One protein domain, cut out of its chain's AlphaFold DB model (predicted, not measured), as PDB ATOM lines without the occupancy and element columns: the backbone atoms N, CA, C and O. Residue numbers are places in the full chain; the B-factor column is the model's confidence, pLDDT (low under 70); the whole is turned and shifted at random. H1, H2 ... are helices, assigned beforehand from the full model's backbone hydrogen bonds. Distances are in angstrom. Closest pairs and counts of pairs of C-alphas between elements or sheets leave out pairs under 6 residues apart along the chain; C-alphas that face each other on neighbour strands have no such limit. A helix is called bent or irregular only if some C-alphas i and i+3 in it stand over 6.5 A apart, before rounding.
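AT A GLANCE: This is residues 4 to 98 of the 99 residues of an uncharacterized protein of Rhizobiaceae bacterium (UniProt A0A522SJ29). A long helical hairpin, H1 and H2 side by side, makes one part of the domain, and three shorter helices make the other. H5 runs off from H2 at nearly a right angle, with H3 and H4 both packed on it, and the tip of the hairpin at residues 24 to 28 lies at the other end of the longest axis from H3. The printed part has 95 residues with five named helices in the order H1, H2, H3, H4, H5 and no named strand, and its class is all helix. The whole is compact, with a radius of gyration of the C-alphas of 13.2 A, and the C-alphas span 39 by 27 by 18 A.

HOW THE PARTS SIT: H1, residues 4 to 23, and H2, residues 29 to 46, touch and form a hairpin, running opposite ways at a shallow tilt of 10 degrees; their closest C-alphas, of Ala 7 and Ala 41, are 4.1 A apart. H3, residues 49 to 57, is apart from H1, but only just, at 8.0 A, and is apart from H2. H4, residues 62 to 74, only just touches H1, with 3 pairs of C-alphas within 8 A; H4 touches H1 with residues 72 to 73 alone, and H1 touches H4 with residues 10 to 13 alone; the closest C-alphas, of Gln 13 and Leu 72, are 7.5 A apart, and the two helices run the same way at a steep tilt of 56 degrees. H5, residues 84 to 96, touches H2 with residues 84 to 85 alone and is about perpendicular to it, at 87 degrees; the closest C-alphas, of Leu 40 and Ala 84, are 4.9 A apart. H5 touches H3 at a steep tilt of 39 degrees, the same way, with the C-alphas of Ala 55 and Ile 92 closest at 6.0 A. H4 and H5 touch and form a second hairpin, opposite ways at a steep tilt of 42 degrees, with the C-alphas of Trp 68 and Phe 91 closest at 7.0 A; H5 touches H4 with residues 91 to 95 alone. The helix packing is mostly crossed, with 1 of 5 touching pairs at a shallow tilt. Every O i to N i+4 pair is within hydrogen-bond range in H1, H3 and H5, against 12 of 14 in H2 and 8 of 9 in H4.

IN THESE COORDINATES: H1 begins at C-alpha 4, (7.586, 36.107, 36.821), and is 28.7 A long from first to last C-alpha. H2 begins at C-alpha 29, (-12.338, 46.686, 49.384), and is 26.5 A long; it is neither bent nor irregular, but only just: C-alphas 42 and 45 are 6.5 A apart. H3 measures 12.3 A, H4 19.2 A and H5 18.3 A, and H5 ends at C-alpha 96, (-11.148, 38.086, 20.243).

THE WHOLE: The two C-alphas farthest apart, of Glu 26 and Ser 50, are 40.9 A apart. The printed part has no cut and no long link: the link from H4 to H5, 9 residues, is short, and the other three are tight. The mean pLDDT of the printed part is 92.2, and residues 59 to 64 and 97 to 98 are under 70.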
ATOM      1  N   ASP A   4       7.054  35.187  35.819       97.31
ATOM      2  CA  ASP A   4       7.586  36.107  36.821       97.31
ATOM      3  C   ASP A   4       7.149  37.543  36.511       97.31
ATOM      4  O   ASP A   4       6.639  38.221  37.402       97.31
ATOM      5  N   GLY A   5       7.214  37.969  35.246       95.31
ATOM      6  CA  GLY A   5       6.680  39.264  34.819       95.31
ATOM      7  C   GLY A   5       5.170  39.388  35.049       95.31
ATOM      8  O   GLY A   5       4.684  40.426  35.495       95.31
ATOM      9  N   LEU A   6       4.407  38.314  34.820       95.94
ATOM     10  CA  LEU A   6       2.974  38.297  35.122       95.94
ATOM     11  C   LEU A   6       2.704  38.389  36.634       95.94
ATOM     12  O   LEU A   6       1.790  39.098  37.063       95.94
ATOM     13  N   ALA A   7       3.494  37.690  37.453       97.81
ATOM     14  CA  ALA A   7       3.400  37.772  38.907       97.81
ATOM     15  C   ALA A   7       3.745  39.178  39.428       97.81
ATOM     16  O   ALA A   7       3.078  39.669  40.345       97.81
ATOM     17  N   GLU A   8       4.749  39.827  38.839       97.50
ATOM     18  CA  GLU A   8       5.169  41.193  39.166       97.50
ATOM     19  C   GLU A   8       4.039  42.195  38.902       97.50
ATOM     20  O   GLU A   8       3.668  42.932  39.812       97.50
ATOM     21  N   ILE A   9       3.369  42.124  37.745       96.06
ATOM     22  CA  ILE A   9       2.217  42.990  37.419       96.06
ATOM     23  C   ILE A   9       1.112  42.907  38.485       96.06
ATOM     24  O   ILE A   9       0.577  43.928  38.929       96.06
ATOM     25  N   PHE A  10       0.751  41.694  38.916       98.00
ATOM     26  CA  PHE A  10      -0.248  41.524  39.973       98.00
ATOM     27  C   PHE A  10       0.249  42.045  41.326       98.00
ATOM     28  O   PHE A  10      -0.528  42.647  42.072       98.00
ATOM     29  N   THR A  11       1.532  41.845  41.632       98.25
ATOM     30  CA  THR A  11       2.157  42.308  42.878       98.25
ATOM     31  C   THR A  11       2.158  43.833  42.958       98.25
ATOM     32  O   THR A  11       1.685  44.385  43.952       98.25
ATOM     33  N   ASP A  12       2.570  44.515  41.893       97.88
ATOM     34  CA  ASP A  12       2.595  45.976  41.811       97.88
ATOM     35  C   ASP A  12       1.194  46.569  41.993       97.88
ATOM     36  O   ASP A  12       0.979  47.513  42.764       97.88
ATOM     37  N   GLN A  13       0.189  45.967  41.350       97.88
ATOM     38  CA  GLN A  13      -1.194  46.388  41.535       97.88
ATOM     39  C   GLN A  13      -1.682  46.136  42.973       97.88
ATOM     40  O   GLN A  13      -2.422  46.957  43.531       97.88
ATOM     41  N   ALA A  14      -1.285  45.023  43.601       98.19
ATOM     42  CA  ALA A  14      -1.620  44.735  44.994       98.19
ATOM     43  C   ALA A  14      -1.002  45.778  45.934       98.19
ATOM     44  O   ALA A  14      -1.660  46.251  46.864       98.19
ATOM     45  N   GLU A  15       0.238  46.195  45.686       98.38
ATOM     46  CA  GLU A  15       0.897  47.271  46.428       98.38
ATOM     47  C   GLU A  15       0.188  48.611  46.252       98.38
ATOM     48  O   GLU A  15      -0.088  49.291  47.248       98.38
ATOM     49  N   TRP A  16      -0.209  48.952  45.025       97.56
ATOM     50  CA  TRP A  16      -1.027  50.133  44.768       97.56
ATOM     51  C   TRP A  16      -2.342  50.092  45.558       97.56
ATOM     52  O   TRP A  16      -2.712  51.074  46.206       97.56
ATOM     53  N   ARG A  17      -3.019  48.937  45.605       98.06
ATOM     54  CA  ARG A  17      -4.230  48.736  46.420       98.06
ATOM     55  C   ARG A  17      -3.969  48.908  47.914       98.06
ATOM     56  O   ARG A  17      -4.746  49.575  48.595       98.06
ATOM     57  N   ARG A  18      -2.860  48.384  48.441       98.38
ATOM     58  CA  ARG A  18      -2.464  48.601  49.845       98.38
ATOM     59  C   ARG A  18      -2.184  50.073  50.135       98.38
ATOM     60  O   ARG A  18      -2.531  50.549  51.213       98.38
ATOM     61  N   GLN A  19      -1.586  50.800  49.194       98.25
ATOM     62  CA  GLN A  19      -1.387  52.239  49.326       98.25
ATOM     63  C   GLN A  19      -2.729  52.985  49.343       98.25
ATOM     64  O   GLN A  19      -2.955  53.809  50.227       98.25
ATOM     65  N   LYS A  20      -3.674  52.614  48.468       97.25
ATOM     66  CA  LYS A  20      -5.046  53.149  48.497       97.25
ATOM     67  C   LYS A  20      -5.796  52.840  49.784       97.25
ATOM     68  O   LYS A  20      -6.512  53.706  50.268       97.25
ATOM     69  N   ALA A  21      -5.576  51.680  50.397       97.69
ATOM     70  CA  ALA A  21      -6.143  51.373  51.708       97.69
ATOM     71  C   ALA A  21      -5.611  52.285  52.830       97.69
ATOM     72  O   ALA A  21      -6.325  52.541  53.793       97.69
ATOM     73  N   LYS A  22      -4.375  52.795  52.727       97.88
ATOM     74  CA  LYS A  22      -3.848  53.787  53.685       97.88
ATOM     75  C   LYS A  22      -4.474  55.167  53.477       97.88
ATOM     76  O   LYS A  22      -4.678  55.887  54.447       97.88
ATOM     77  N   GLU A  23      -4.743  55.532  52.224       97.88
ATOM     78  CA  GLU A  23      -5.388  56.799  51.848       97.88
ATOM     79  C   GLU A  23      -6.891  56.805  52.177       97.88
ATOM     80  O   GLU A  23      -7.434  57.848  52.530       97.88
ATOM     81  N   HIS A  24      -7.532  55.635  52.101       96.12
ATOM     82  CA  HIS A  24      -8.964  55.414  52.309       96.12
ATOM     83  C   HIS A  24      -9.198  54.247  53.287       96.12
ATOM     84  O   HIS A  24      -9.632  53.167  52.869       96.12
ATOM     85  N   PRO A  25      -8.870  54.410  54.583       95.69
ATOM     86  CA  PRO A  25      -8.951  53.334  55.577       95.69
ATOM     87  C   PRO A  25     -10.373  52.808  55.816       95.69
ATOM     88  O   PRO A  25     -10.543  51.693  56.307       95.69
ATOM     89  N   GLU A  26     -11.397  53.586  55.473       96.44
ATOM     90  CA  GLU A  26     -12.805  53.195  55.517       96.44
ATOM     91  C   GLU A  26     -13.210  52.232  54.390       96.44
ATOM     92  O   GLU A  26     -14.211  51.526  54.516       96.44
ATOM     93  N   ASP A  27     -12.441  52.177  53.298       94.94
ATOM     94  CA  ASP A  27     -12.735  51.332  52.145       94.94
ATOM     95  C   ASP A  27     -11.966  50.006  52.212       94.94
ATOM     96  O   ASP A  27     -10.902  49.821  51.607       94.94
ATOM     97  N   ALA A  28     -12.551  49.046  52.935       94.94
ATOM     98  CA  ALA A  28     -11.999  47.702  53.110       94.94
ATOM     99  C   ALA A  28     -11.761  46.950  51.785       94.94
ATOM    100  O   ALA A  28     -10.885  46.079  51.728       94.94
ATOM    101  N   ARG A  29     -12.460  47.328  50.702       95.19
ATOM    102  CA  ARG A  29     -12.338  46.686  49.384       95.19
ATOM    103  C   ARG A  29     -10.927  46.804  48.817       95.19
ATOM    104  O   ARG A  29     -10.502  45.941  48.059       95.19
ATOM    105  N   ASN A  30     -10.161  47.833  49.193       97.12
ATOM    106  CA  ASN A  30      -8.770  47.958  48.753       97.12
ATOM    107  C   ASN A  30      -7.884  46.833  49.311       97.12
ATOM    108  O   ASN A  30      -7.069  46.276  48.580       97.12
ATOM    109  N   LEU A  31      -8.057  46.461  50.582       97.75
ATOM    110  CA  LEU A  31      -7.299  45.356  51.178       97.75
ATOM    111  C   LEU A  31      -7.761  44.000  50.645       97.75
ATOM    112  O   LEU A  31      -6.938  43.109  50.450       97.75
ATOM    113  N   GLU A  32      -9.060  43.838  50.402       96.62
ATOM    114  CA  GLU A  32      -9.612  42.627  49.785       96.62
ATOM    115  C   GLU A  32      -9.086  42.444  48.359       96.62
ATOM    116  O   GLU A  32      -8.576  41.372  48.032       96.62
ATOM    117  N   ALA A  33      -9.086  43.510  47.555       97.88
ATOM    118  CA  ALA A  33      -8.525  43.494  46.211       97.88
ATOM    119  C   ALA A  33      -7.025  43.187  46.201       97.88
ATOM    120  O   ALA A  33      -6.578  42.380  45.389       97.88
ATOM    121  N   ALA A  34      -6.252  43.761  47.131       98.38
ATOM    122  CA  ALA A  34      -4.833  43.441  47.269       98.38
ATOM    123  C   ALA A  34      -4.601  41.943  47.531       98.38
ATOM    124  O   ALA A  34      -3.754  41.337  46.884       98.38
ATOM    125  N   ARG A  35      -5.386  41.322  48.425       98.19
ATOM    126  CA  ARG A  35      -5.285  39.875  48.696       98.19
ATOM    127  C   ARG A  35      -5.652  39.030  47.480       98.19
ATOM    128  O   ARG A  35      -5.037  37.993  47.252       98.19
ATOM    129  N   HIS A  36      -6.658  39.455  46.717       98.31
ATOM    130  CA  HIS A  36      -7.050  38.757  45.496       98.31
ATOM    131  C   HIS A  36      -5.927  38.809  44.456       98.31
ATOM    132  O   HIS A  36      -5.582  37.788  43.875       98.31
ATOM    133  N   LEU A  37      -5.294  39.969  44.283       98.50
ATOM    134  CA  LEU A  37      -4.132  40.136  43.409       98.50
ATOM    135  C   LEU A  37      -2.923  39.307  43.875       98.50
ATOM    136  O   LEU A  37      -2.273  38.684  43.041       98.50
ATOM    137  N   ASP A  38      -2.670  39.201  45.184       98.50
ATOM    138  CA  ASP A  38      -1.620  38.319  45.722       98.50
ATOM    139  C   ASP A  38      -1.854  36.847  45.355       98.50
ATOM    140  O   ASP A  38      -0.915  36.116  45.033       98.50
ATOM    141  N   MET A  39      -3.110  36.397  45.397       98.31
ATOM    142  CA  MET A  39      -3.485  35.049  44.966       98.31
ATOM    143  C   MET A  39      -3.222  34.857  43.466       98.31
ATOM    144  O   MET A  39      -2.689  33.818  43.069       98.31
ATOM    145  N   LEU A  40      -3.531  35.858  42.632       98.38
ATOM    146  CA  LEU A  40      -3.223  35.803  41.201       98.38
ATOM    147  C   LEU A  40      -1.714  35.733  40.956       98.38
ATOM    148  O   LEU A  40      -1.272  34.849  40.220       98.38
ATOM    149  N   ALA A  41      -0.924  36.569  41.634       98.19
ATOM    150  CA  ALA A  41       0.536  36.549  41.558       98.19
ATOM    151  C   ALA A  41       1.110  35.165  41.904       98.19
ATOM    152  O   ALA A  41       1.979  34.649  41.205       98.19
ATOM    153  N   GLN A  42       0.582  34.511  42.944       97.94
ATOM    154  CA  GLN A  42       0.989  33.150  43.309       97.94
ATOM    155  C   GLN A  42       0.623  32.120  42.235       97.94
ATOM    156  O   GLN A  42       1.415  31.221  41.947       97.94
ATOM    157  N   SER A  43      -0.559  32.253  41.633       98.12
ATOM    158  CA  SER A  43      -1.026  31.335  40.590       98.12
ATOM    159  C   SER A  43      -0.299  31.501  39.248       98.12
ATOM    160  O   SER A  43      -0.271  30.554  38.466       98.12
ATOM    161  N   ALA A  44       0.341  32.653  38.997       97.25
ATOM    162  CA  ALA A  44       1.046  32.948  37.746       97.25
ATOM    163  C   ALA A  44       2.123  31.906  37.399       97.25
ATOM    164  O   ALA A  44       2.302  31.563  36.235       97.25
ATOM    165  N   LYS A  45       2.768  31.306  38.409       93.69
ATOM    166  CA  LYS A  45       3.782  30.249  38.230       93.69
ATOM    167  C   LYS A  45       3.259  28.984  37.549       93.69
ATOM    168  O   LYS A  45       4.049  28.224  37.000       93.69
ATOM    169  N   GLY A  46       1.955  28.724  37.642       94.25
ATOM    170  CA  GLY A  46       1.311  27.560  37.032       94.25
ATOM    171  C   GLY A  46       0.787  27.810  35.620       94.25
ATOM    172  O   GLY A  46       0.254  26.887  35.013       94.25
ATOM    173  N   VAL A  47       0.902  29.038  35.111       97.25
ATOM    174  CA  VAL A  47       0.330  29.422  33.820       97.25
ATOM    175  C   VAL A  47       1.215  28.925  32.679       97.25
ATOM    176  O   VAL A  47       2.436  29.112  32.682       97.25
ATOM    177  N   ASP A  48       0.582  28.314  31.677       96.94
ATOM    178  CA  ASP A  48       1.248  27.889  30.450       96.94
ATOM    179  C   ASP A  48       1.859  29.096  29.716       96.94
ATOM    180  O   ASP A  48       1.180  30.091  29.452       96.94
ATOM    181  N   GLN A  49       3.141  28.997  29.355       96.88
ATOM    182  CA  GLN A  49       3.856  30.070  28.664       96.88
ATOM    183  C   GLN A  49       3.178  30.476  27.347       96.88
ATOM    184  O   GLN A  49       3.176  31.656  27.007       96.88
ATOM    185  N   SER A  50       2.568  29.535  26.623       95.69
ATOM    186  CA  SER A  50       1.861  29.827  25.372       95.69
ATOM    187  C   SER A  50       0.652  30.740  25.582       95.69
ATOM    188  O   SER A  50       0.365  31.578  24.727       95.69
ATOM    189  N   LEU A  51      -0.020  30.643  26.732       95.88
ATOM    190  CA  LEU A  51      -1.133  31.526  27.074       95.88
ATOM    191  C   LEU A  51      -0.649  32.941  27.406       95.88
ATOM    192  O   LEU A  51      -1.286  33.912  27.005       95.88
ATOM    193  N   ILE A  52       0.481  33.053  28.111       95.00
ATOM    194  CA  ILE A  52       1.118  34.342  28.418       95.00
ATOM    195  C   ILE A  52       1.526  35.038  27.121       95.00
ATOM    196  O   ILE A  52       1.188  36.201  26.925       95.00
ATOM    197  N   THR A  53       2.183  34.313  26.214       93.19
ATOM    198  CA  THR A  53       2.581  34.839  24.905       93.19
ATOM    199  C   THR A  53       1.368  35.270  24.078       93.19
ATOM    200  O   THR A  53       1.372  36.371  23.547       93.19
ATOM    201  N   ALA A  54       0.292  34.477  24.038       91.69
ATOM    202  CA  ALA A  54      -0.927  34.858  23.320       91.69
ATOM    203  C   ALA A  54      -1.594  36.124  23.891       91.69
ATOM    204  O   ALA A  54      -2.155  36.923  23.144       91.69
ATOM    205  N   ALA A  55      -1.554  36.318  25.212       90.00
ATOM    206  CA  ALA A  55      -2.040  37.548  25.828       90.00
ATOM    207  C   ALA A  55      -1.118  38.741  25.526       90.00
ATOM    208  O   ALA A  55      -1.613  39.832  25.265       90.00
ATOM    209  N   GLU A  56       0.202  38.540  25.532       88.12
ATOM    210  CA  GLU A  56       1.186  39.578  25.210       88.12
ATOM    211  C   GLU A  56       1.080  40.054  23.756       88.12
ATOM    212  O   GLU A  56       1.091  41.256  23.516       88.12
ATOM    213  N   GLU A  57       0.880  39.147  22.798       86.81
ATOM    214  CA  GLU A  57       0.664  39.501  21.385       86.81
ATOM    215  C   GLU A  57      -0.559  40.413  21.190       86.81
ATOM    216  O   GLU A  57      -0.574  41.262  20.305       86.81
ATOM    217  N   LEU A  58      -1.583  40.266  22.037       80.44
ATOM    218  CA  LEU A  58      -2.761  41.139  22.050       80.44
ATOM    219  C   LEU A  58      -2.551  42.419  22.868       80.44
ATOM    220  O   LEU A  58      -3.402  43.294  22.839       80.44
ATOM    221  N   TYR A  59      -1.476  42.517  23.646       69.56
ATOM    222  CA  TYR A  59      -1.173  43.661  24.504       69.56
ATOM    223  C   TYR A  59      -0.335  44.735  23.782       69.56
ATOM    224  O   TYR A  59      -0.284  45.875  24.239       69.56
ATOM    225  N   GLU A  60       0.302  44.409  22.649       68.06
ATOM    226  CA  GLU A  60       1.182  45.332  21.908       68.06
ATOM    227  C   GLU A  60       0.447  46.511  21.229       68.06
ATOM    228  O   GLU A  60       1.069  47.535  20.931       68.06
ATOM    229  N   ASP A  61      -0.874  46.430  21.040       68.56
ATOM    230  CA  ASP A  61      -1.687  47.518  20.486       68.56
ATOM    231  C   ASP A  61      -2.126  48.523  21.580       68.56
ATOM    232  O   ASP A  61      -2.673  48.156  22.617       68.56
ATOM    233  N   ILE A  62      -1.945  49.835  21.345       59.34
ATOM    234  CA  ILE A  62      -2.215  50.916  22.332       59.34
ATOM    235  C   ILE A  62      -3.606  50.834  23.011       59.34
ATOM    236  O   ILE A  62      -3.667  51.020  24.229       59.34
ATOM    237  N   PRO A  63      -4.725  50.558  22.303       63.97
ATOM    238  CA  PRO A  63      -6.042  50.395  22.933       63.97
ATOM    239  C   PRO A  63      -6.121  49.237  23.941       63.97
ATOM    240  O   PRO A  63      -6.973  49.235  24.831       63.97
ATOM    241  N   ASP A  64      -5.226  48.262  23.835       69.06
ATOM    242  CA  ASP A  64      -5.306  47.005  24.577       69.06
ATOM    243  C   ASP A  64      -4.601  47.100  25.926       69.06
ATOM    244  O   ASP A  64      -5.016  46.461  26.896       69.06
ATOM    245  N   ILE A  65      -3.642  48.022  26.031       77.94
ATOM    246  CA  ILE A  65      -3.039  48.456  27.292       77.94
ATOM    247  C   ILE A  65      -4.098  49.099  28.203       77.94
ATOM    248  O   ILE A  65      -4.092  48.881  29.417       77.94
ATOM    249  N   GLU A  66      -5.036  49.877  27.651       85.31
ATOM    250  CA  GLU A  66      -6.122  50.475  28.441       85.31
ATOM    251  C   GLU A  66      -7.094  49.411  28.961       85.31
ATOM    252  O   GLU A  66      -7.451  49.431  30.142       85.31
ATOM    253  N   ILE A  67      -7.469  48.447  28.111       87.31
ATOM    254  CA  ILE A  67      -8.337  47.322  28.491       87.31
ATOM    255  C   ILE A  67      -7.672  46.483  29.584       87.31
ATOM    256  O   ILE A  67      -8.313  46.173  30.589       87.31
ATOM    257  N   TRP A  68      -6.390  46.151  29.420       89.94
ATOM    258  CA  TRP A  68      -5.619  45.408  30.412       89.94
ATOM    259  C   TRP A  68      -5.589  46.132  31.760       89.94
ATOM    260  O   TRP A  68      -5.935  45.553  32.790       89.94
ATOM    261  N   ASN A  69      -5.233  47.419  31.757       91.25
ATOM    262  CA  ASN A  69      -5.154  48.221  32.977       91.25
ATOM    263  C   ASN A  69      -6.514  48.383  33.660       91.25
ATOM    264  O   ASN A  69      -6.591  48.395  34.889       91.25
ATOM    265  N   GLU A  70      -7.593  48.505  32.888       92.44
ATOM    266  CA  GLU A  70      -8.943  48.532  33.441       92.44
ATOM    267  C   GLU A  70      -9.320  47.184  34.060       92.44
ATOM    268  O   GLU A  70      -9.755  47.152  35.211       92.44
ATOM    269  N   MET A  71      -9.077  46.068  33.369       94.56
ATOM    270  CA  MET A  71      -9.308  44.736  33.931       94.56
ATOM    271  C   MET A  71      -8.523  44.526  35.227       94.56
ATOM    272  O   MET A  71      -9.095  44.091  36.226       94.56
ATOM    273  N   LEU A  72      -7.240  44.892  35.239       94.56
ATOM    274  CA  LEU A  72      -6.363  44.779  36.400       94.56
ATOM    275  C   LEU A  72      -6.861  45.638  37.575       94.56
ATOM    276  O   LEU A  72      -6.862  45.195  38.726       94.56
ATOM    277  N   ARG A  73      -7.364  46.846  37.296       94.19
ATOM    278  CA  ARG A  73      -7.996  47.707  38.303       94.19
ATOM    279  C   ARG A  73      -9.283  47.092  38.848       94.19
ATOM    280  O   ARG A  73      -9.571  47.283  40.026       94.19
ATOM    281  N   GLN A  74     -10.056  46.372  38.046       95.56
ATOM    282  CA  GLN A  74     -11.320  45.765  38.475       95.56
ATOM    283  C   GLN A  74     -11.150  44.515  39.355       95.56
ATOM    284  O   GLN A  74     -12.097  44.170  40.072       95.56
ATOM    285  N   VAL A  75      -9.971  43.882  39.357       96.88
ATOM    286  CA  VAL A  75      -9.697  42.681  40.160       96.88
ATOM    287  C   VAL A  75      -9.961  42.929  41.646       96.88
ATOM    288  O   VAL A  75      -9.473  43.894  42.240       96.88
ATOM    289  N   GLY A  76     -10.745  42.032  42.243       91.94
ATOM    290  CA  GLY A  76     -11.126  42.051  43.651       91.94
ATOM    291  C   GLY A  76     -12.111  43.162  44.028       91.94
ATOM    292  O   GLY A  76     -12.374  43.362  45.210       91.94
ATOM    293  N   VAL A  77     -12.650  43.886  43.040       92.00
ATOM    294  CA  VAL A  77     -13.692  44.908  43.232       92.00
ATOM    295  C   VAL A  77     -14.934  44.577  42.414       92.00
ATOM    296  O   VAL A  77     -16.035  44.550  42.955       92.00
ATOM    297  N   TRP A  78     -14.749  44.318  41.120       93.25
ATOM    298  CA  TRP A  78     -15.820  44.004  40.172       93.25
ATOM    299  C   TRP A  78     -15.626  42.639  39.517       93.25
ATOM    300  O   TRP A  78     -16.606  41.947  39.249       93.25
ATOM    301  N   THR A  79     -14.374  42.238  39.292       94.50
ATOM    302  CA  THR A  79     -14.014  40.932  38.737       94.50
ATOM    303  C   THR A  79     -13.241  40.121  39.770       94.50
ATOM    304  O   THR A  79     -12.476  40.661  40.567       94.50
ATOM    305  N   PHE A  80     -13.451  38.807  39.776       96.62
ATOM    306  CA  PHE A  80     -12.856  37.896  40.756       96.62
ATOM    307  C   PHE A  80     -12.321  36.641  40.048       96.62
ATOM    308  O   PHE A  80     -12.849  35.552  40.264       96.62
ATOM    309  N   PRO A  81     -11.314  36.777  39.161       96.81
ATOM    310  CA  PRO A  81     -10.708  35.625  38.488       96.81
ATOM    311  C   PRO A  81     -10.141  34.649  39.525       96.81
ATOM    312  O   PRO A  81      -9.552  35.080  40.516       96.81
ATOM    313  N   SER A  82     -10.307  33.340  39.330       97.50
ATOM    314  CA  SER A  82      -9.838  32.357  40.325       97.50
ATOM    315  C   SER A  82      -8.334  32.096  40.215       97.50
ATOM    316  O   SER A  82      -7.722  31.575  41.145       97.50
ATOM    317  N   SER A  83      -7.735  32.468  39.083       98.06
ATOM    318  CA  SER A  83      -6.322  32.287  38.770       98.06
ATOM    319  C   SER A  83      -5.834  33.322  37.751       98.06
ATOM    320  O   SER A  83      -6.624  33.969  37.060       98.06
ATOM    321  N   ALA A  84      -4.514  33.463  37.633       97.62
ATOM    322  CA  ALA A  84      -3.866  34.245  36.586       97.62
ATOM    323  C   ALA A  84      -4.249  33.735  35.188       97.62
ATOM    324  O   ALA A  84      -4.468  34.533  34.283       97.62
ATOM    325  N   GLU A  85      -4.410  32.419  35.025       97.88
ATOM    326  CA  GLU A  85      -4.902  31.819  33.786       97.88
ATOM    327  C   GLU A  85      -6.312  32.315  33.429       97.88
ATOM    328  O   GLU A  85      -6.538  32.727  32.291       97.88
ATOM    329  N   ASP A  86      -7.243  32.343  34.389       97.31
ATOM    330  CA  ASP A  86      -8.600  32.856  34.151       97.31
ATOM    331  C   ASP A  86      -8.580  34.324  33.722       97.31
ATOM    332  O   ASP A  86      -9.297  34.710  32.798       97.31
ATOM    333  N   PHE A  87      -7.730  35.134  34.360       96.81
ATOM    334  CA  PHE A  87      -7.552  36.539  34.000       96.81
ATOM    335  C   PHE A  87      -7.076  36.697  32.546       96.81
ATOM    336  O   PHE A  87      -7.677  37.457  31.783       96.81
ATOM    337  N   LEU A  88      -6.046  35.945  32.132       95.75
ATOM    338  CA  LEU A  88      -5.539  35.989  30.754       95.75
ATOM    339  C   LEU A  88      -6.582  35.506  29.743       95.75
ATOM    340  O   LEU A  88      -6.754  36.119  28.690       95.75
ATOM    341  N   ARG A  89      -7.307  34.427  30.058       95.12
ATOM    342  CA  ARG A  89      -8.381  33.910  29.199       95.12
ATOM    343  C   ARG A  89      -9.492  34.934  29.018       95.12
ATOM    344  O   ARG A  89      -9.980  35.100  27.900       95.12
ATOM    345  N   GLU A  90      -9.877  35.639  30.079       93.94
ATOM    346  CA  GLU A  90     -10.864  36.710  29.981       93.94
ATOM    347  C   GLU A  90     -10.348  37.865  29.108       93.94
ATOM    348  O   GLU A  90     -11.086  38.345  28.243       93.94
ATOM    349  N   PHE A  91      -9.085  38.270  29.273       92.06
ATOM    350  CA  PHE A  91      -8.476  39.326  28.461       92.06
ATOM    351  C   PHE A  91      -8.487  38.958  26.971       92.06
ATOM    352  O   PHE A  91      -9.052  39.686  26.150       92.06
ATOM    353  N   ILE A  92      -7.983  37.768  26.631       91.56
ATOM    354  CA  ILE A  92      -7.999  37.228  25.265       91.56
ATOM    355  C   ILE A  92      -9.435  37.134  24.734       91.56
ATOM    356  O   ILE A  92      -9.698  37.484  23.581       91.56
ATOM    357  N   SER A  93     -10.397  36.700  25.555       90.12
ATOM    358  CA  SER A  93     -11.804  36.604  25.154       90.12
ATOM    359  C   SER A  93     -12.389  37.971  24.804       90.12
ATOM    360  O   SER A  93     -13.063  38.087  23.780       90.12
ATOM    361  N   LYS A  94     -12.142  39.015  25.606       86.31
ATOM    362  CA  LYS A  94     -12.633  40.376  25.320       86.31
ATOM    363  C   LYS A  94     -12.037  40.944  24.031       86.31
ATOM    364  O   LYS A  94     -12.729  41.663  23.315       86.31
ATOM    365  N   ARG A  95     -10.789  40.595  23.713       82.56
ATOM    366  CA  ARG A  95     -10.099  41.026  22.487       82.56
ATOM    367  C   ARG A  95     -10.543  40.261  21.240       82.56
ATOM    368  O   ARG A  95     -10.785  40.862  20.199       82.56
ATOM    369  N   SER A  96     -10.723  38.950  21.355       76.06
ATOM    370  CA  SER A  96     -11.148  38.086  20.243       76.06
ATOM    371  C   SER A  96     -12.643  38.182  19.923       76.06
ATOM    372  O   SER A  96     -13.049  37.905  18.795       76.06
ATOM    373  N   SER A  97     -13.472  38.597  20.884       65.38
ATOM    374  CA  SER A  97     -14.934  38.621  20.732       65.38
ATOM    375  C   SER A  97     -15.504  39.922  20.165       65.38
ATOM    376  O   SER A  97     -16.720  40.051  20.199       65.38
ATOM    377  N   GLY A  98     -14.672  40.841  19.648       54.34
ATOM    378  CA  GLY A  98     -15.013  42.187  19.148       54.34
ATOM    379  C   GLY A  98     -16.414  42.375  18.535       54.34
ATOM    380  O   GLY A  98     -16.568  42.452  17.315       54.34
TER     381      GLY A  98